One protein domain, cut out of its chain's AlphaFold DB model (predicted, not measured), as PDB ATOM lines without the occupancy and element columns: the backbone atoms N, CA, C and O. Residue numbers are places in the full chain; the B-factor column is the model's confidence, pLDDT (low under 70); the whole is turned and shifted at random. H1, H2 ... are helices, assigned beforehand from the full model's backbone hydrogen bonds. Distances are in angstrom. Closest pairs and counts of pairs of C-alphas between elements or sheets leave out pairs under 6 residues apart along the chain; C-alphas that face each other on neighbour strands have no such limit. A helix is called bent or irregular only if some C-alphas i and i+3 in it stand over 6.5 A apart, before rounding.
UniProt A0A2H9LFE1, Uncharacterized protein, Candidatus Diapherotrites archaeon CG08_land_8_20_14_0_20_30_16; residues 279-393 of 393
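Overview. This is residues 279 to 393 of the 393 residues of an uncharacterized protein of Candidatus Diapherotrites archaeon CG08_land_8_20_14_0_20_30_16 (UniProt A0A2H9LFE1). The model is a loose string of helices: the long helix H4, crossed by H5, makes one end, and from the other end the short helices H1, H2 and H3 follow one another in contact, with H6 packed on H3. H7 touches no helix, and residues 388 to 393 stick out as a tail, as do residues 343 to 348 at the far end of H4. The printed part has 115 residues with seven named helices, H1 to H7 in chain order, and no named strand; the class is all helix. It is loose, with a radius of gyration of the C-alphas of 17.2 A and spans of 51 by 41 by 25 A.

Along the chain. H1, residues 281 to 286, begins at C-alpha 281 (-25.348, -47.655, 19.644). H2 is residues 303 to 307 and H3 residues 311 to 320, 13.5 A long. H4, residues 324 to 344, is 31.2 A long and begins at C-alpha 324 (-30.369, -52.323, -1.121); it is irregular, but only just: C-alphas 325 and 328 are 6.7 A apart. H5, residues 354 to 365, measures 16.5 A. H6 is residues 370 to 374, and H7, residues 383 to 388, ends at C-alpha 388 (-29.096, -25.141, 10.900).

Arrangement. H1 touches H2, the closest C-alphas being those of Thr 283 and Gly 304, 6.2 A apart. H2 touches H3 at C-alphas 305 and 311, 5.8 A. H3 touches H6 at C-alphas 316 and 372, 7.0 A. H3 and H5 are close but not clearly touching, C-alphas 320 and 365 being 5.9 A apart. H4 and H5 touch at C-alphas 333 and 360, 5.5 A, at a steep tilt of 47 degrees, opposite ways. Every O i to N i+4 pair is within hydrogen-bond range in H1, H2, H3, H5, H6 and H7, and 15 of 17 in H4.

Size, cuts and confidence. The farthest C-alphas, Asn 290 and Ser 344, are 52.7 A apart. The printed part has no cut; the link from H1 to H2, 16 residues, is long. The mean pLDDT of the printed part is 81.7, with residues 291 to 292, 347 to 348 and 379 to 393 under 70.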
ATOM      1  N   TRP A 279     -26.866 -51.506  13.189       80.94
ATOM      2  CA  TRP A 279     -26.792 -50.126  13.659       80.94
ATOM      3  C   TRP A 279     -25.801 -49.966  14.811       80.94
ATOM      4  O   TRP A 279     -25.655 -50.842  15.656       80.94
ATOM      5  N   ASP A 280     -25.132 -48.816  14.867       73.12
ATOM      6  CA  ASP A 280     -24.337 -48.436  16.031       73.12
ATOM      7  C   ASP A 280     -25.214 -47.971  17.202       73.12
ATOM      8  O   ASP A 280     -26.353 -47.534  17.023       73.12
ATOM      9  N   ASN A 281     -24.648 -48.004  18.409       70.00
ATOM     10  CA  ASN A 281     -25.348 -47.655  19.644       70.00
ATOM     11  C   ASN A 281     -25.902 -46.224  19.635       70.00
ATOM     12  O   ASN A 281     -26.944 -45.966  20.239       70.00
ATOM     13  N   VAL A 282     -25.236 -45.277  18.965       74.62
ATOM     14  CA  VAL A 282     -25.714 -43.890  18.868       74.62
ATOM     15  C   VAL A 282     -26.961 -43.836  17.990       74.62
ATOM     16  O   VAL A 282     -27.955 -43.211  18.366       74.62
ATOM     17  N   THR A 283     -26.943 -44.528  16.854       78.31
ATOM     18  CA  THR A 283     -28.088 -44.640  15.949       78.31
ATOM     19  C   THR A 283     -29.251 -45.391  16.601       78.31
ATOM     20  O   THR A 283     -30.378 -44.901  16.552       78.31
ATOM     21  N   LEU A 284     -28.998 -46.503  17.301       79.00
ATOM     22  CA  LEU A 284     -30.020 -47.241  18.058       79.00
ATOM     23  C   LEU A 284     -30.697 -46.363  19.115       79.00
ATOM     24  O   LEU A 284     -31.924 -46.325  19.183       79.00
ATOM     25  N   LYS A 285     -29.919 -45.576  19.874       78.25
ATOM     26  CA  LYS A 285     -30.463 -44.606  20.843       78.25
ATOM     27  C   LYS A 285     -31.362 -43.569  20.171       78.25
ATOM     28  O   LYS A 285     -32.446 -43.287  20.675       78.25
ATOM     29  N   LYS A 286     -30.947 -43.015  19.024       83.56
ATOM     30  CA  LYS A 286     -31.759 -42.056  18.250       83.56
ATOM     31  C   LYS A 286     -33.046 -42.688  17.709       83.56
ATOM     32  O   LYS A 286     -34.059 -42.001  17.610       83.56
ATOM     33  N   LEU A 287     -33.011 -43.981  17.393       84.25
ATOM     34  CA  LEU A 287     -34.160 -44.781  16.966       84.25
ATOM     35  C   LEU A 287     -35.024 -45.295  18.131       84.25
ATOM     36  O   LEU A 287     -36.040 -45.934  17.876       84.25
ATOM     37  N   GLN A 288     -34.657 -45.001  19.384       88.12
ATOM     38  CA  GLN A 288     -35.341 -45.474  20.596       88.12
ATOM     39  C   GLN A 288     -35.328 -47.004  20.769       88.12
ATOM     40  O   GLN A 288     -36.201 -47.567  21.429       88.12
ATOM     41  N   TYR A 289     -34.318 -47.673  20.213       81.81
ATOM     42  CA  TYR A 289     -34.053 -49.090  20.449       81.81
ATOM     43  C   TYR A 289     -33.117 -49.307  21.639       81.81
ATOM     44  O   TYR A 289     -32.413 -48.393  22.084       81.81
ATOM     45  N   ASN A 290     -33.088 -50.545  22.138       75.06
ATOM     46  CA  ASN A 290     -32.116 -50.963  23.135       75.06
ATOM     47  C   ASN A 290     -30.698 -50.970  22.516       75.06
ATOM     48  O   ASN A 290     -30.478 -51.688  21.542       75.06
ATOM     49  N   PRO A 291     -29.723 -50.213  23.055       69.88
ATOM     50  CA  PRO A 291     -28.378 -50.133  22.479       69.88
ATOM     51  C   PRO A 291     -27.574 -51.434  22.562       69.88
ATOM     52  O   PRO A 291     -26.553 -51.537  21.901       69.88
ATOM     53  N   SER A 292     -27.995 -52.410  23.374       64.25
ATOM     54  CA  SER A 292     -27.332 -53.717  23.460       64.25
ATOM     55  C   SER A 292     -27.814 -54.717  22.401       64.25
ATOM     56  O   SER A 292     -27.327 -55.844  22.365       64.25
ATOM     57  N   GLU A 293     -28.818 -54.363  21.594       70.69
ATOM     58  CA  GLU A 293     -29.371 -55.236  20.559       70.69
ATOM     59  C   GLU A 293     -28.736 -54.951  19.200       70.69
ATOM     60  O   GLU A 293     -28.661 -53.809  18.751       70.69
ATOM     61  N   THR A 294     -28.341 -56.006  18.489       78.06
ATOM     62  CA  THR A 294     -27.922 -55.884  17.092       78.06
ATOM     63  C   THR A 294     -29.153 -55.858  16.193       78.06
ATOM     64  O   THR A 294     -29.792 -56.885  15.960       78.06
ATOM     65  N   ILE A 295     -29.482 -54.679  15.667       82.50
ATOM     66  CA  ILE A 295     -30.578 -54.488  14.710       82.50
ATOM     67  C   ILE A 295     -29.989 -54.130  13.351       82.50
ATOM     68  O   ILE A 295     -29.155 -53.229  13.247       82.50
ATOM     69  N   PHE A 296     -30.453 -54.811  12.307       89.81
ATOM     70  CA  PHE A 296     -30.010 -54.590  10.935       89.81
ATOM     71  C   PHE A 296     -31.005 -53.698  10.177       89.81
ATOM     72  O   PHE A 296     -32.218 -53.870  10.344       89.81
ATOM     73  N   PRO A 297     -30.531 -52.753   9.345       91.38
ATOM     74  CA  PRO A 297     -31.374 -52.117   8.344       91.38
ATOM     75  C   PRO A 297     -31.868 -53.141   7.324       91.38
ATOM     76  O   PRO A 297     -31.185 -54.119   7.026       91.38
ATOM     77  N   ASN A 298     -33.030 -52.864   6.738       91.81
ATOM     78  CA  ASN A 298     -33.573 -53.638   5.617       91.81
ATOM     79  C   ASN A 298     -33.684 -52.803   4.335       91.81
ATOM     80  O   ASN A 298     -33.939 -53.357   3.269       91.81
ATOM     81  N   SER A 299     -33.491 -51.484   4.426       94.81
ATOM     82  CA  SER A 299     -33.565 -50.568   3.291       94.81
ATOM     83  C   SER A 299     -32.646 -49.367   3.499       94.81
ATOM     84  O   SER A 299     -32.495 -48.871   4.611       94.81
ATOM     85  N   PHE A 300     -32.068 -48.829   2.425       94.31
ATOM     86  CA  PHE A 300     -31.389 -47.532   2.458       94.31
ATOM     87  C   PHE A 300     -32.346 -46.383   2.787       94.31
ATOM     88  O   PHE A 300     -31.908 -45.346   3.277       94.31
ATOM     89  N   CYS A 301     -33.650 -46.565   2.573       94.38
ATOM     90  CA  CYS A 301     -34.680 -45.610   2.965       94.38
ATOM     91  C   CYS A 301     -34.950 -45.623   4.483       94.38
ATOM     92  O   CYS A 301     -35.764 -44.828   4.958       94.38
ATOM     93  N   ASP A 302     -34.288 -46.488   5.262       93.19
ATOM     94  CA  ASP A 302     -34.445 -46.507   6.713       93.19
ATOM     95  C   ASP A 302     -33.997 -45.178   7.331       93.19
ATOM     96  O   ASP A 302     -32.885 -44.685   7.117       93.19
ATOM     97  N   ILE A 303     -34.863 -44.607   8.174       87.31
ATOM     98  CA  ILE A 303     -34.625 -43.312   8.827       87.31
ATOM     99  C   ILE A 303     -33.357 -43.314   9.697       87.31
ATOM    100  O   ILE A 303     -32.773 -42.257   9.935       87.31
ATOM    101  N   GLY A 304     -32.895 -44.497  10.118       86.38
ATOM    102  CA  GLY A 304     -31.625 -44.692  10.814       86.38
ATOM    103  C   GLY A 304     -30.437 -44.087  10.065       86.38
ATOM    104  O   GLY A 304     -29.606 -43.444  10.695       86.38
ATOM    105  N   PHE A 305     -30.405 -44.156   8.730       88.19
ATOM    106  CA  PHE A 305     -29.332 -43.548   7.932       88.19
ATOM    107  C   PHE A 305     -29.357 -42.019   7.977       88.19
ATOM    108  O   PHE A 305     -28.313 -41.376   8.078       88.19
ATOM    109  N   LYS A 306     -30.552 -41.418   7.993       84.38
ATOM    110  CA  LYS A 306     -30.699 -39.972   8.194       84.38
ATOM    111  C   LYS A 306     -30.246 -39.550   9.596       84.38
ATOM    112  O   LYS A 306     -29.575 -38.533   9.744       84.38
ATOM    113  N   LEU A 307     -30.611 -40.323  10.619       79.81
ATOM    114  CA  LEU A 307     -30.295 -40.032  12.022       79.81
ATOM    115  C   LEU A 307     -28.821 -40.285  12.372       79.81
ATOM    116  O   LEU A 307     -28.261 -39.561  13.198       79.81
ATOM    117  N   GLY A 308     -28.201 -41.278  11.738       70.31
ATOM    118  CA  GLY A 308     -26.775 -41.596  11.818       70.31
ATOM    119  C   GLY A 308     -25.886 -40.688  10.963       70.31
ATOM    120  O   GLY A 308     -24.679 -40.874  10.944       70.31
ATOM    121  N   GLU A 309     -26.472 -39.697  10.278       72.12
ATOM    122  CA  GLU A 309     -25.783 -38.716   9.423       72.12
ATOM    123  C   GLU A 309     -25.114 -39.299   8.158       72.12
ATOM    124  O   GLU A 309     -24.376 -38.602   7.466       72.12
ATOM    125  N   TYR A 310     -25.466 -40.529   7.774       74.38
ATOM    126  CA  TYR A 310     -25.059 -41.191   6.524       74.38
ATOM    127  C   TYR A 310     -26.137 -41.012   5.447       74.38
ATOM    128  O   TYR A 310     -26.827 -41.944   5.037       74.38
ATOM    129  N   THR A 311     -26.355 -39.764   5.032       84.00
ATOM    130  CA  THR A 311     -27.609 -39.388   4.351       84.00
ATOM    131  C   THR A 311     -27.605 -39.561   2.830       84.00
ATOM    132  O   THR A 311     -28.678 -39.524   2.225       84.00
ATOM    133  N   LEU A 312     -26.445 -39.794   2.202       87.75
ATOM    134  CA  LEU A 312     -26.325 -39.906   0.743       87.75
ATOM    135  C   LEU A 312     -27.236 -40.999   0.170       87.75
ATOM    136  O   LEU A 312     -28.103 -40.725  -0.660       87.75
ATOM    137  N   LEU A 313     -27.055 -42.238   0.634       90.38
ATOM    138  CA  LEU A 313     -27.813 -43.392   0.150       90.38
ATOM    139  C   LEU A 313     -29.278 -43.343   0.585       90.38
ATOM    140  O   LEU A 313     -30.147 -43.739  -0.187       90.38
ATOM    141  N   TYR A 314     -29.569 -42.744   1.742       92.06
ATOM    142  CA  TYR A 314     -30.941 -42.436   2.145       92.06
ATOM    143  C   TYR A 314     -31.643 -41.529   1.127       92.06
ATOM    144  O   TYR A 314     -32.752 -41.824   0.684       92.06
ATOM    145  N   HIS A 315     -30.995 -40.448   0.689       90.88
ATOM    146  CA  HIS A 315     -31.573 -39.548  -0.306       90.88
ATOM    147  C   HIS A 315     -31.619 -40.155  -1.714       90.88
ATOM    148  O   HIS A 315     -32.578 -39.901  -2.446       90.88
ATOM    149  N   LEU A 316     -30.651 -40.998  -2.087       93.31
ATOM    150  CA  LEU A 316     -30.731 -41.787  -3.322       93.31
ATOM    151  C   LEU A 316     -31.925 -42.754  -3.294       93.31
ATOM    152  O   LEU A 316     -32.656 -42.847  -4.281       93.31
ATOM    153  N   CYS A 317     -32.181 -43.409  -2.163       95.62
ATOM    154  CA  CYS A 317     -33.335 -44.286  -1.998       95.62
ATOM    155  C   CYS A 317     -34.648 -43.500  -2.085       95.62
ATOM    156  O   CYS A 317     -35.466 -43.755  -2.970       95.62
ATOM    157  N   MET A 318     -34.808 -42.471  -1.249       93.81
ATOM    158  CA  MET A 318     -36.056 -41.709  -1.146       93.81
ATOM    159  C   MET A 318     -36.431 -40.963  -2.434       93.81
ATOM    160  O   MET A 318     -37.611 -40.885  -2.772       93.81
ATOM    161  N   ASN A 319     -35.453 -40.416  -3.164       93.44
ATOM    162  CA  ASN A 319     -35.728 -39.561  -4.326       93.44
ATOM    163  C   ASN A 319     -35.609 -40.312  -5.667       93.44
ATOM    164  O   ASN A 319     -36.263 -39.949  -6.654       93.44
ATOM    165  N   TYR A 320     -34.779 -41.358  -5.725       95.62
ATOM    166  CA  TYR A 320     -34.427 -42.046  -6.972       95.62
ATOM    167  C   TYR A 320     -34.749 -43.543  -6.967       95.62
ATOM    168  O   TYR A 320     -34.616 -44.173  -8.012       95.62
ATOM    169  N   GLY A 321     -35.216 -44.107  -5.847       94.94
ATOM    170  CA  GLY A 321     -35.540 -45.531  -5.734       94.94
ATOM    171  C   GLY A 321     -34.308 -46.439  -5.702       94.94
ATOM    172  O   GLY A 321     -34.418 -47.633  -5.974       94.94
ATOM    173  N   PHE A 322     -33.124 -45.890  -5.413       96.44
ATOM    174  CA  PHE A 322     -31.910 -46.683  -5.251       96.44
ATOM    175  C   PHE A 322     -31.864 -47.300  -3.849       96.44
ATOM    176  O   PHE A 322     -31.432 -46.649  -2.901       96.44
ATOM    177  N   ASP A 323     -32.325 -48.541  -3.723       95.62
ATOM    178  CA  ASP A 323     -32.361 -49.274  -2.455       95.62
ATOM    179  C   ASP A 323     -31.347 -50.439  -2.426       95.62
ATOM    180  O   ASP A 323     -30.630 -50.676  -3.398       95.62
ATOM    181  N   ILE A 324     -31.284 -51.194  -1.330       93.44
ATOM    182  CA  ILE A 324     -30.369 -52.323  -1.121       93.44
ATOM    183  C   ILE A 324     -30.410 -53.338  -2.273       93.44
ATOM    184  O   ILE A 324     -29.370 -53.778  -2.762       93.44
ATOM    185  N   ASN A 325     -31.601 -53.635  -2.797       94.56
ATOM    186  CA  ASN A 325     -31.788 -54.571  -3.910       94.56
ATOM    187  C   ASN A 325     -31.223 -54.049  -5.242       94.56
ATOM    188  O   ASN A 325     -31.092 -54.809  -6.203       94.56
ATOM    189  N   SER A 326     -30.872 -52.765  -5.312       96.12
ATOM    190  CA  SER A 326     -30.216 -52.146  -6.460       96.12
ATOM    191  C   SER A 326     -28.698 -52.358  -6.457       96.12
ATOM    192  O   SER A 326     -28.077 -52.201  -7.511       96.12
ATOM    193  N   LEU A 327     -28.092 -52.750  -5.324       93.94
ATOM    194  CA  LEU A 327     -26.646 -52.978  -5.210       93.94
ATOM    195  C   LEU A 327     -26.125 -54.022  -6.214       93.94
ATOM    196  O   LEU A 327     -25.180 -53.695  -6.935       93.94
ATOM    197  N   PRO A 328     -26.731 -55.221  -6.365       94.94
ATOM    198  CA  PRO A 328     -26.303 -56.181  -7.384       94.94
ATOM    199  C   PRO A 328     -26.190 -55.581  -8.786       94.94
ATOM    200  O   PRO A 328     -25.169 -55.719  -9.465       94.94
ATOM    201  N   SER A 329     -27.234 -54.875  -9.217       96.38
ATOM    202  CA  SER A 329     -27.290 -54.257 -10.541       96.38
ATOM    203  C   SER A 329     -26.260 -53.140 -10.676       96.38
ATOM    204  O   SER A 329     -25.583 -53.055 -11.699       96.38
ATOM    205  N   PHE A 330     -26.078 -52.334  -9.630       95.56
ATOM    206  CA  PHE A 330     -25.078 -51.272  -9.593       95.56
ATOM    207  C   PHE A 330     -23.651 -51.800  -9.779       95.56
ATOM    208  O   PHE A 330     -22.941 -51.357 -10.683       95.56
ATOM    209  N   PHE A 331     -23.249 -52.805  -8.998       93.31
ATOM    210  CA  PHE A 331     -21.922 -53.407  -9.127       93.31
ATOM    211  C   PHE A 331     -21.742 -54.155 -10.458       93.31
ATOM    212  O   PHE A 331     -20.631 -54.232 -10.979       93.31
ATOM    213  N   ASN A 332     -22.809 -54.710 -11.042       93.75
ATOM    214  CA  ASN A 332     -22.761 -55.271 -12.398       93.75
ATOM    215  C   ASN A 332     -22.519 -54.192 -13.467       93.75
ATOM    216  O   ASN A 332     -21.769 -54.429 -14.415       93.75
ATOM    217  N   GLU A 333     -23.109 -53.006 -13.315       96.31
ATOM    218  CA  GLU A 333     -22.879 -51.897 -14.242       96.31
ATOM    219  C   GLU A 333     -21.453 -51.334 -14.106       96.31
ATOM    220  O   GLU A 333     -20.816 -51.072 -15.126       96.31
ATOM    221  N   LEU A 334     -20.901 -51.245 -12.887       93.88
ATOM    222  CA  LEU A 334     -19.483 -50.908 -12.682       93.88
ATOM    223  C   LEU A 334     -18.548 -51.925 -13.353       93.88
ATOM    224  O   LEU A 334     -17.619 -51.535 -14.058       93.88
ATOM    225  N   ASP A 335     -18.816 -53.227 -13.205       91.69
ATOM    226  CA  ASP A 335     -18.029 -54.286 -13.857       91.69
ATOM    227  C   ASP A 335     -18.053 -54.157 -15.387       91.69
ATOM    228  O   ASP A 335     -17.028 -54.297 -16.059       91.69
ATOM    229  N   LYS A 336     -19.222 -53.842 -15.948       93.81
ATOM    230  CA  LYS A 336     -19.390 -53.591 -17.381       93.81
ATOM    231  C   LYS A 336     -18.608 -52.358 -17.836       93.81
ATOM    232  O   LYS A 336     -17.926 -52.437 -18.859       93.81
ATOM    233  N   LEU A 337     -18.679 -51.244 -17.104       94.00
ATOM    234  CA  LEU A 337     -17.925 -50.025 -17.418       94.00
ATOM    235  C   LEU A 337     -16.415 -50.264 -17.335       94.00
ATOM    236  O   LEU A 337     -15.691 -49.872 -18.251       94.00
ATOM    237  N   LYS A 338     -15.945 -50.982 -16.306       90.19
ATOM    238  CA  LYS A 338     -14.532 -51.366 -16.158       90.19
ATOM    239  C   LYS A 338     -14.063 -52.148 -17.378       90.19
ATOM    240  O   LYS A 338     -13.093 -51.759 -18.021       90.19
ATOM    241  N   LYS A 339     -14.802 -53.191 -17.765       90.44
ATOM    242  CA  LYS A 339     -14.470 -54.022 -18.930       90.44
ATOM    243  C   LYS A 339     -14.441 -53.222 -20.236       90.44
ATOM    244  O   LYS A 339     -13.600 -53.463 -21.100       90.44
ATOM    245  N   GLN A 340     -15.346 -52.256 -20.398       90.56
ATOM    246  CA  GLN A 340     -15.324 -51.346 -21.549       90.56
ATOM    247  C   GLN A 340     -14.054 -50.485 -21.560       90.56
ATOM    248  O   GLN A 340     -13.425 -50.347 -22.610       90.56
ATOM    249  N   LYS A 341     -13.650 -49.954 -20.399       87.81
ATOM    250  CA  LYS A 341     -12.431 -49.149 -20.253       87.81
ATOM    251  C   LYS A 341     -11.173 -49.963 -20.536       87.81
ATOM    252  O   LYS A 341     -10.342 -49.491 -21.307       87.81
ATOM    253  N   GLU A 342     -11.069 -51.182 -20.012       86.19
ATOM    254  CA  GLU A 342      -9.941 -52.095 -20.276       86.19
ATOM    255  C   GLU A 342      -9.741 -52.350 -21.767       86.19
ATOM    256  O   GLU A 342      -8.622 -52.260 -22.263       86.19
ATOM    257  N   ASN A 343     -10.831 -52.603 -22.493       84.75
ATOM    258  CA  ASN A 343     -10.770 -52.831 -23.936       84.75
ATOM    259  C   ASN A 343     -10.354 -51.573 -24.711       84.75
ATOM    260  O   ASN A 343      -9.720 -51.679 -25.756       84.75
ATOM    261  N   SER A 344     -10.741 -50.389 -24.227       80.06
ATOM    262  CA  SER A 344     -10.439 -49.115 -24.891       80.06
ATOM    263  C   SER A 344      -9.040 -48.578 -24.582       80.06
ATOM    264  O   SER A 344      -8.464 -47.881 -25.412       80.06
ATOM    265  N   ASN A 345      -8.505 -48.874 -23.395       70.75
ATOM    266  CA  ASN A 345      -7.204 -48.396 -22.953       70.75
ATOM    267  C   ASN A 345      -6.573 -49.365 -21.929       70.75
ATOM    268  O   ASN A 345      -6.735 -49.185 -20.714       70.75
ATOM    269  N   PRO A 346      -5.850 -50.396 -22.407       70.12
ATOM    270  CA  PRO A 346      -5.255 -51.426 -21.554       70.12
ATOM    271  C   PRO A 346      -4.257 -50.882 -20.520       70.12
ATOM    272  O   PRO A 346      -4.099 -51.476 -19.454       70.12
ATOM    273  N   GLU A 347      -3.617 -49.739 -20.797       63.84
ATOM    274  CA  GLU A 347      -2.595 -49.134 -19.929       63.84
ATOM    275  C   GLU A 347      -3.158 -48.686 -18.572       63.84
ATOM    276  O   GLU A 347      -2.470 -48.770 -17.556       63.84
ATOM    277  N   PHE A 348      -4.436 -48.299 -18.519       63.12
ATOM    278  CA  PHE A 348      -5.095 -47.842 -17.287       63.12
ATOM    279  C   PHE A 348      -5.804 -48.959 -16.516       63.12
ATOM    280  O   PHE A 348      -6.510 -48.674 -15.547       63.12
ATOM    281  N   LYS A 349      -5.653 -50.224 -16.940       70.56
ATOM    282  CA  LYS A 349      -6.225 -51.412 -16.272       70.56
ATOM    283  C   LYS A 349      -7.717 -51.265 -15.915       70.56
ATOM    284  O   LYS A 349      -8.178 -51.798 -14.910       70.56
ATOM    285  N   GLY A 350      -8.467 -50.501 -16.713       72.69
ATOM    286  CA  GLY A 350      -9.902 -50.308 -16.501       72.69
ATOM    287  C   GLY A 350     -10.308 -49.389 -15.352       72.69
ATOM    288  O   GLY A 350     -11.467 -49.461 -14.948       72.69
ATOM    289  N   LYS A 351      -9.408 -48.552 -14.815       83.12
ATOM    290  CA  LYS A 351      -9.745 -47.604 -13.740       83.12
ATOM    291  C   LYS A 351     -10.950 -46.731 -14.116       83.12
ATOM    292  O   LYS A 351     -11.000 -46.156 -15.208       83.12
ATOM    293  N   LEU A 352     -11.909 -46.647 -13.199       86.44
ATOM    294  CA  LEU A 352     -13.134 -45.865 -13.320       86.44
ATOM    295  C   LEU A 352     -12.957 -44.478 -12.695       86.44
ATOM    296  O   LEU A 352     -12.182 -44.301 -11.757       86.44
ATOM    297  N   SER A 353     -13.672 -43.486 -13.222       89.38
ATOM    298  CA  SER A 353     -13.767 -42.153 -12.619       89.38
ATOM    299  C   SER A 353     -15.035 -41.999 -11.770       89.38
ATOM    300  O   SER A 353     -15.960 -42.809 -11.843       89.38
ATOM    301  N   ASN A 354     -15.129 -40.901 -11.015       87.81
ATOM    302  CA  ASN A 354     -16.380 -40.513 -10.350       87.81
ATOM    303  C   ASN A 354     -17.549 -40.369 -11.342       87.81
ATOM    304  O   ASN A 354     -18.679 -40.718 -11.012       87.81
ATOM    305  N   ASP A 355     -17.289 -39.916 -12.571       91.38
ATOM    306  CA  ASP A 355     -18.327 -39.820 -13.602       91.38
ATOM    307  C   ASP A 355     -18.815 -41.203 -14.046       91.38
ATOM    308  O   ASP A 355     -20.008 -41.386 -14.280       91.38
ATOM    309  N   ASP A 356     -17.919 -42.194 -14.127       93.62
ATOM    310  CA  ASP A 356     -18.299 -43.579 -14.417       93.62
ATOM    311  C   ASP A 356     -19.176 -44.155 -13.283       93.62
ATOM    312  O   ASP A 356     -20.155 -44.853 -13.554       93.62
ATOM    313  N   PHE A 357     -18.899 -43.795 -12.025       92.94
ATOM    314  CA  PHE A 357     -19.737 -44.163 -10.877       92.94
ATOM    315  C   PHE A 357     -21.143 -43.551 -10.964       92.94
ATOM    316  O   PHE A 357     -22.147 -44.259 -10.853       92.94
ATOM    317  N   LEU A 358     -21.235 -42.241 -11.223       93.06
ATOM    318  CA  LEU A 358     -22.519 -41.553 -11.404       93.06
ATOM    319  C   LEU A 358     -23.284 -42.099 -12.609       93.06
ATOM    320  O   LEU A 358     -24.501 -42.261 -12.555       93.06
ATOM    321  N   LYS A 359     -22.579 -42.430 -13.691       95.44
ATOM    322  CA  LYS A 359     -23.166 -43.073 -14.864       95.44
ATOM    323  C   LYS A 359     -23.767 -44.432 -14.511       95.44
ATOM    324  O   LYS A 359     -24.887 -44.709 -14.935       95.44
ATOM    325  N   ALA A 360     -23.076 -45.247 -13.713       95.88
ATOM    326  CA  ALA A 360     -23.627 -46.508 -13.229       95.88
ATOM    327  C   ALA A 360     -24.904 -46.281 -12.401       95.88
ATOM    328  O   ALA A 360     -25.923 -46.908 -12.680       95.88
ATOM    329  N   LEU A 361     -24.910 -45.327 -11.464       95.00
ATOM    330  CA  LEU A 361     -26.112 -44.993 -10.686       95.00
ATOM    331  C   LEU A 361     -27.271 -44.491 -11.547       95.00
ATOM    332  O   LEU A 361     -28.416 -44.902 -11.349       95.00
ATOM    333  N   ASN A 362     -26.991 -43.625 -12.517       96.00
ATOM    334  CA  ASN A 362     -28.004 -43.102 -13.425       96.00
ATOM    335  C   ASN A 362     -28.620 -44.220 -14.274       96.00
ATOM    336  O   ASN A 362     -29.828 -44.223 -14.500       96.00
ATOM    337  N   ASN A 363     -27.815 -45.201 -14.689       96.38
ATOM    338  CA  ASN A 363     -28.302 -46.370 -15.418       96.38
ATOM    339  C   ASN A 363     -29.227 -47.241 -14.558       96.38
ATOM    340  O   ASN A 363     -30.214 -47.758 -15.073       96.38
ATOM    341  N   ILE A 364     -28.943 -47.380 -13.258       96.69
ATOM    342  CA  ILE A 364     -29.788 -48.161 -12.343       96.69
ATOM    343  C   ILE A 364     -31.080 -47.428 -11.987       96.69
ATOM    344  O   ILE A 364     -32.150 -48.028 -11.960       96.69
ATOM    345  N   THR A 365     -30.993 -46.130 -11.718       95.12
ATOM    346  CA  THR A 365     -32.146 -45.321 -11.292       95.12
ATOM    347  C   THR A 365     -33.005 -44.825 -12.457       95.12
ATOM    348  O   THR A 365     -34.122 -44.357 -12.242       95.12
ATOM    349  N   GLY A 366     -32.486 -44.874 -13.688       95.25
ATOM    350  CA  GLY A 366     -33.118 -44.291 -14.875       95.25
ATOM    351  C   GLY A 366     -33.213 -42.760 -14.838       95.25
ATOM    352  O   GLY A 366     -33.975 -42.171 -15.605       95.25
ATOM    353  N   LYS A 367     -32.487 -42.102 -13.928       94.69
ATOM    354  CA  LYS A 367     -32.590 -40.667 -13.628       94.69
ATOM    355  C   LYS A 367     -31.202 -40.055 -13.449       94.69
ATOM    356  O   LYS A 367     -30.236 -40.756 -13.185       94.69
ATOM    357  N   ASN A 368     -31.102 -38.731 -13.563       92.94
ATOM    358  CA  ASN A 368     -29.867 -38.018 -13.239       92.94
ATOM    359  C   ASN A 368     -29.747 -37.815 -11.720       92.94
ATOM    360  O   ASN A 368     -30.492 -37.026 -11.142       92.94
ATOM    361  N   THR A 369     -28.805 -38.512 -11.089       91.81
ATOM    362  CA  THR A 369     -28.561 -38.481  -9.637       91.81
ATOM    363  C   THR A 369     -27.616 -37.363  -9.192       91.81
ATOM    364  O   THR A 369     -27.391 -37.201  -7.992       91.81
ATOM    365  N   SER A 370     -27.085 -36.554 -10.119       86.69
ATOM    366  CA  SER A 370     -26.053 -35.552  -9.816       86.69
ATOM    367  C   SER A 370     -26.478 -34.520  -8.775       86.69
ATOM    368  O   SER A 370     -25.628 -34.007  -8.061       86.69
ATOM    369  N   GLU A 371     -27.773 -34.233  -8.635       85.25
ATOM    370  CA  GLU A 371     -28.283 -33.311  -7.617       85.25
ATOM    371  C   GLU A 371     -27.934 -33.772  -6.193       85.25
ATOM    372  O   GLU A 371     -27.484 -32.967  -5.376       85.25
ATOM    373  N   VAL A 372     -28.053 -35.074  -5.913       84.50
ATOM    374  CA  VAL A 372     -27.725 -35.638  -4.595       84.50
ATOM    375  C   VAL A 372     -26.233 -35.496  -4.318       84.50
ATOM    376  O   VAL A 372     -25.834 -35.046  -3.248       84.50
ATOM    377  N   PHE A 373     -25.417 -35.793  -5.326       80.06
ATOM    378  CA  PHE A 373     -23.968 -35.653  -5.264       80.06
ATOM    379  C   PHE A 373     -23.486 -34.221  -5.396       80.06
ATOM    380  O   PHE A 373     -22.303 -34.009  -5.216       80.06
ATOM    381  N   ASN A 374     -24.337 -33.248  -5.716       77.88
ATOM    382  CA  ASN A 374     -23.979 -31.834  -5.740       77.88
ATOM    383  C   ASN A 374     -24.369 -31.132  -4.438       77.88
ATOM    384  O   ASN A 374     -23.802 -30.090  -4.107       77.88
ATOM    385  N   ASN A 375     -25.246 -31.736  -3.642       77.94
ATOM    386  CA  ASN A 375     -25.662 -31.189  -2.367       77.94
ATOM    387  C   ASN A 375     -24.627 -31.506  -1.265       77.94
ATOM    388  O   ASN A 375     -24.455 -32.670  -0.899       77.94
ATOM    389  N   PRO A 376     -23.931 -30.499  -0.707       71.62
ATOM    390  CA  PRO A 376     -22.942 -30.722   0.347       71.62
ATOM    391  C   PRO A 376     -23.566 -31.285   1.631       71.62
ATOM    392  O   PRO A 376     -22.883 -31.992   2.365       71.62
ATOM    393  N   CYS A 377     -24.864 -31.063   1.877       72.81
ATOM    394  CA  CYS A 377     -25.545 -31.632   3.039       72.81
ATOM    395  C   CYS A 377     -25.602 -33.162   2.992       72.81
ATOM    396  O   CYS A 377     -25.694 -33.790   4.039       72.81
ATOM    397  N   PHE A 378     -25.581 -33.763   1.798       74.69
ATOM    398  CA  PHE A 378     -25.719 -35.211   1.637       74.69
ATOM    399  C   PHE A 378     -24.372 -35.942   1.584       74.69
ATOM    400  O   PHE A 378     -24.358 -37.165   1.655       74.69
ATOM    401  N   ARG A 379     -23.253 -35.213   1.463       62.56
ATOM    402  CA  ARG A 379     -21.911 -35.764   1.208       62.56
ATOM    403  C   ARG A 379     -21.029 -35.956   2.453       62.56
ATOM    404  O   ARG A 379     -19.922 -36.454   2.301       62.56
ATOM    405  N   GLY A 380     -21.465 -35.581   3.664       54.22
ATOM    406  CA  GLY A 380     -20.589 -35.664   4.844       54.22
ATOM    407  C   GLY A 380     -21.248 -35.554   6.228       54.22
ATOM    408  O   GLY A 380     -22.434 -35.256   6.356       54.22
ATOM    409  N   TYR A 381     -20.409 -35.781   7.253       51.34
ATOM    410  CA  TYR A 381     -20.633 -35.957   8.708       51.34
ATOM    411  C   TYR A 381     -21.299 -34.799   9.481       51.34
ATOM    412  O   TYR A 381     -20.998 -34.548  10.646       51.34
ATOM    413  N   ALA A 382     -22.150 -34.014   8.835       53.94
ATOM    414  CA  ALA A 382     -22.773 -32.872   9.484       53.94
ATOM    415  C   ALA A 382     -24.096 -32.484   8.824       53.94
ATOM    416  O   ALA A 382     -24.388 -31.297   8.652       53.94
ATOM    417  N   TYR A 383     -24.913 -33.473   8.447       60.75
ATOM    418  CA  TYR A 383     -26.261 -33.223   7.927       60.75
ATOM    419  C   TYR A 383     -27.059 -32.292   8.857       60.75
ATOM    420  O   TYR A 383     -27.708 -31.355   8.395       60.75
ATOM    421  N   SER A 384     -26.931 -32.495  10.172       58.94
ATOM    422  CA  SER A 384     -27.488 -31.627  11.215       58.94
ATOM    423  C   SER A 384     -27.031 -30.164  11.087       58.94
ATOM    424  O   SER A 384     -27.875 -29.271  11.011       58.94
ATOM    425  N   LYS A 385     -25.724 -29.906  10.940       61.53
ATOM    426  CA  LYS A 385     -25.172 -28.544  10.767       61.53
ATOM    427  C   LYS A 385     -25.597 -27.887   9.449       61.53
ATOM    428  O   LYS A 385     -25.680 -26.667   9.364       61.53
ATOM    429  N   CYS A 386     -25.895 -28.683   8.422       64.06
ATOM    430  CA  CYS A 386     -26.382 -28.184   7.133       64.06
ATOM    431  C   CYS A 386     -27.861 -27.756   7.164       64.06
ATOM    432  O   CYS A 386     -28.308 -26.971   6.329       64.06
ATOM    433  N   LEU A 387     -28.644 -28.274   8.117       58.69
ATOM    434  CA  LEU A 387     -30.031 -27.856   8.333       58.69
ATOM    435  C   LEU A 387     -30.128 -26.584   9.183       58.69
ATOM    436  O   LEU A 387     -31.071 -25.812   9.016       58.69
ATOM    437  N   GLU A 388     -29.157 -26.345  10.064       53.84
ATOM    438  CA  GLU A 388     -29.096 -25.141  10.900       53.84
ATOM    439  C   GLU A 388     -28.802 -23.879  10.076       53.84
ATOM    440  O   GLU A 388     -29.413 -22.840  10.312       53.84
ATOM    441  N   THR A 389     -27.978 -23.982   9.030       46.78
ATOM    442  CA  THR A 389     -27.668 -22.868   8.114       46.78
ATOM    443  C   THR A 389     -28.812 -22.478   7.172       46.78
ATOM    444  O   THR A 389     -28.723 -21.455   6.499       46.78
ATOM    445  N   LYS A 390     -29.917 -23.238   7.133       40.66
ATOM    446  CA  LYS A 390     -31.128 -22.884   6.368       40.66
ATOM    447  C   LYS A 390     -32.172 -22.095   7.164       40.66
ATOM    448  O   LYS A 390     -33.235 -21.815   6.620       40.66
ATOM    449  N   LYS A 391     -31.910 -21.746   8.429       36.44
ATOM    450  CA  LYS A 391     -32.825 -20.899   9.217       36.44
ATOM    451  C   LYS A 391     -32.647 -19.391   8.998       36.44
ATOM    452  O   LYS A 391     -33.526 -18.654   9.428       36.44
ATOM    453  N   ASP A 392     -31.604 -18.966   8.282       32.31
ATOM    454  CA  ASP A 392     -31.293 -17.548   8.036       32.31
ATOM    455  C   ASP A 392     -31.347 -17.138   6.543       32.31
ATOM    456  O   ASP A 392     -30.613 -16.246   6.119       32.31
ATOM    457  N   TYR A 393     -32.221 -17.762   5.739       33.84
ATOM    458  CA  TYR A 393     -32.574 -17.286   4.386       33.84
ATOM    459  C   TYR A 393     -34.078 -17.109   4.205       33.84
ATOM    460  O   TYR A 393     -34.821 -18.081   4.480       33.84
TER     461      TYR A 393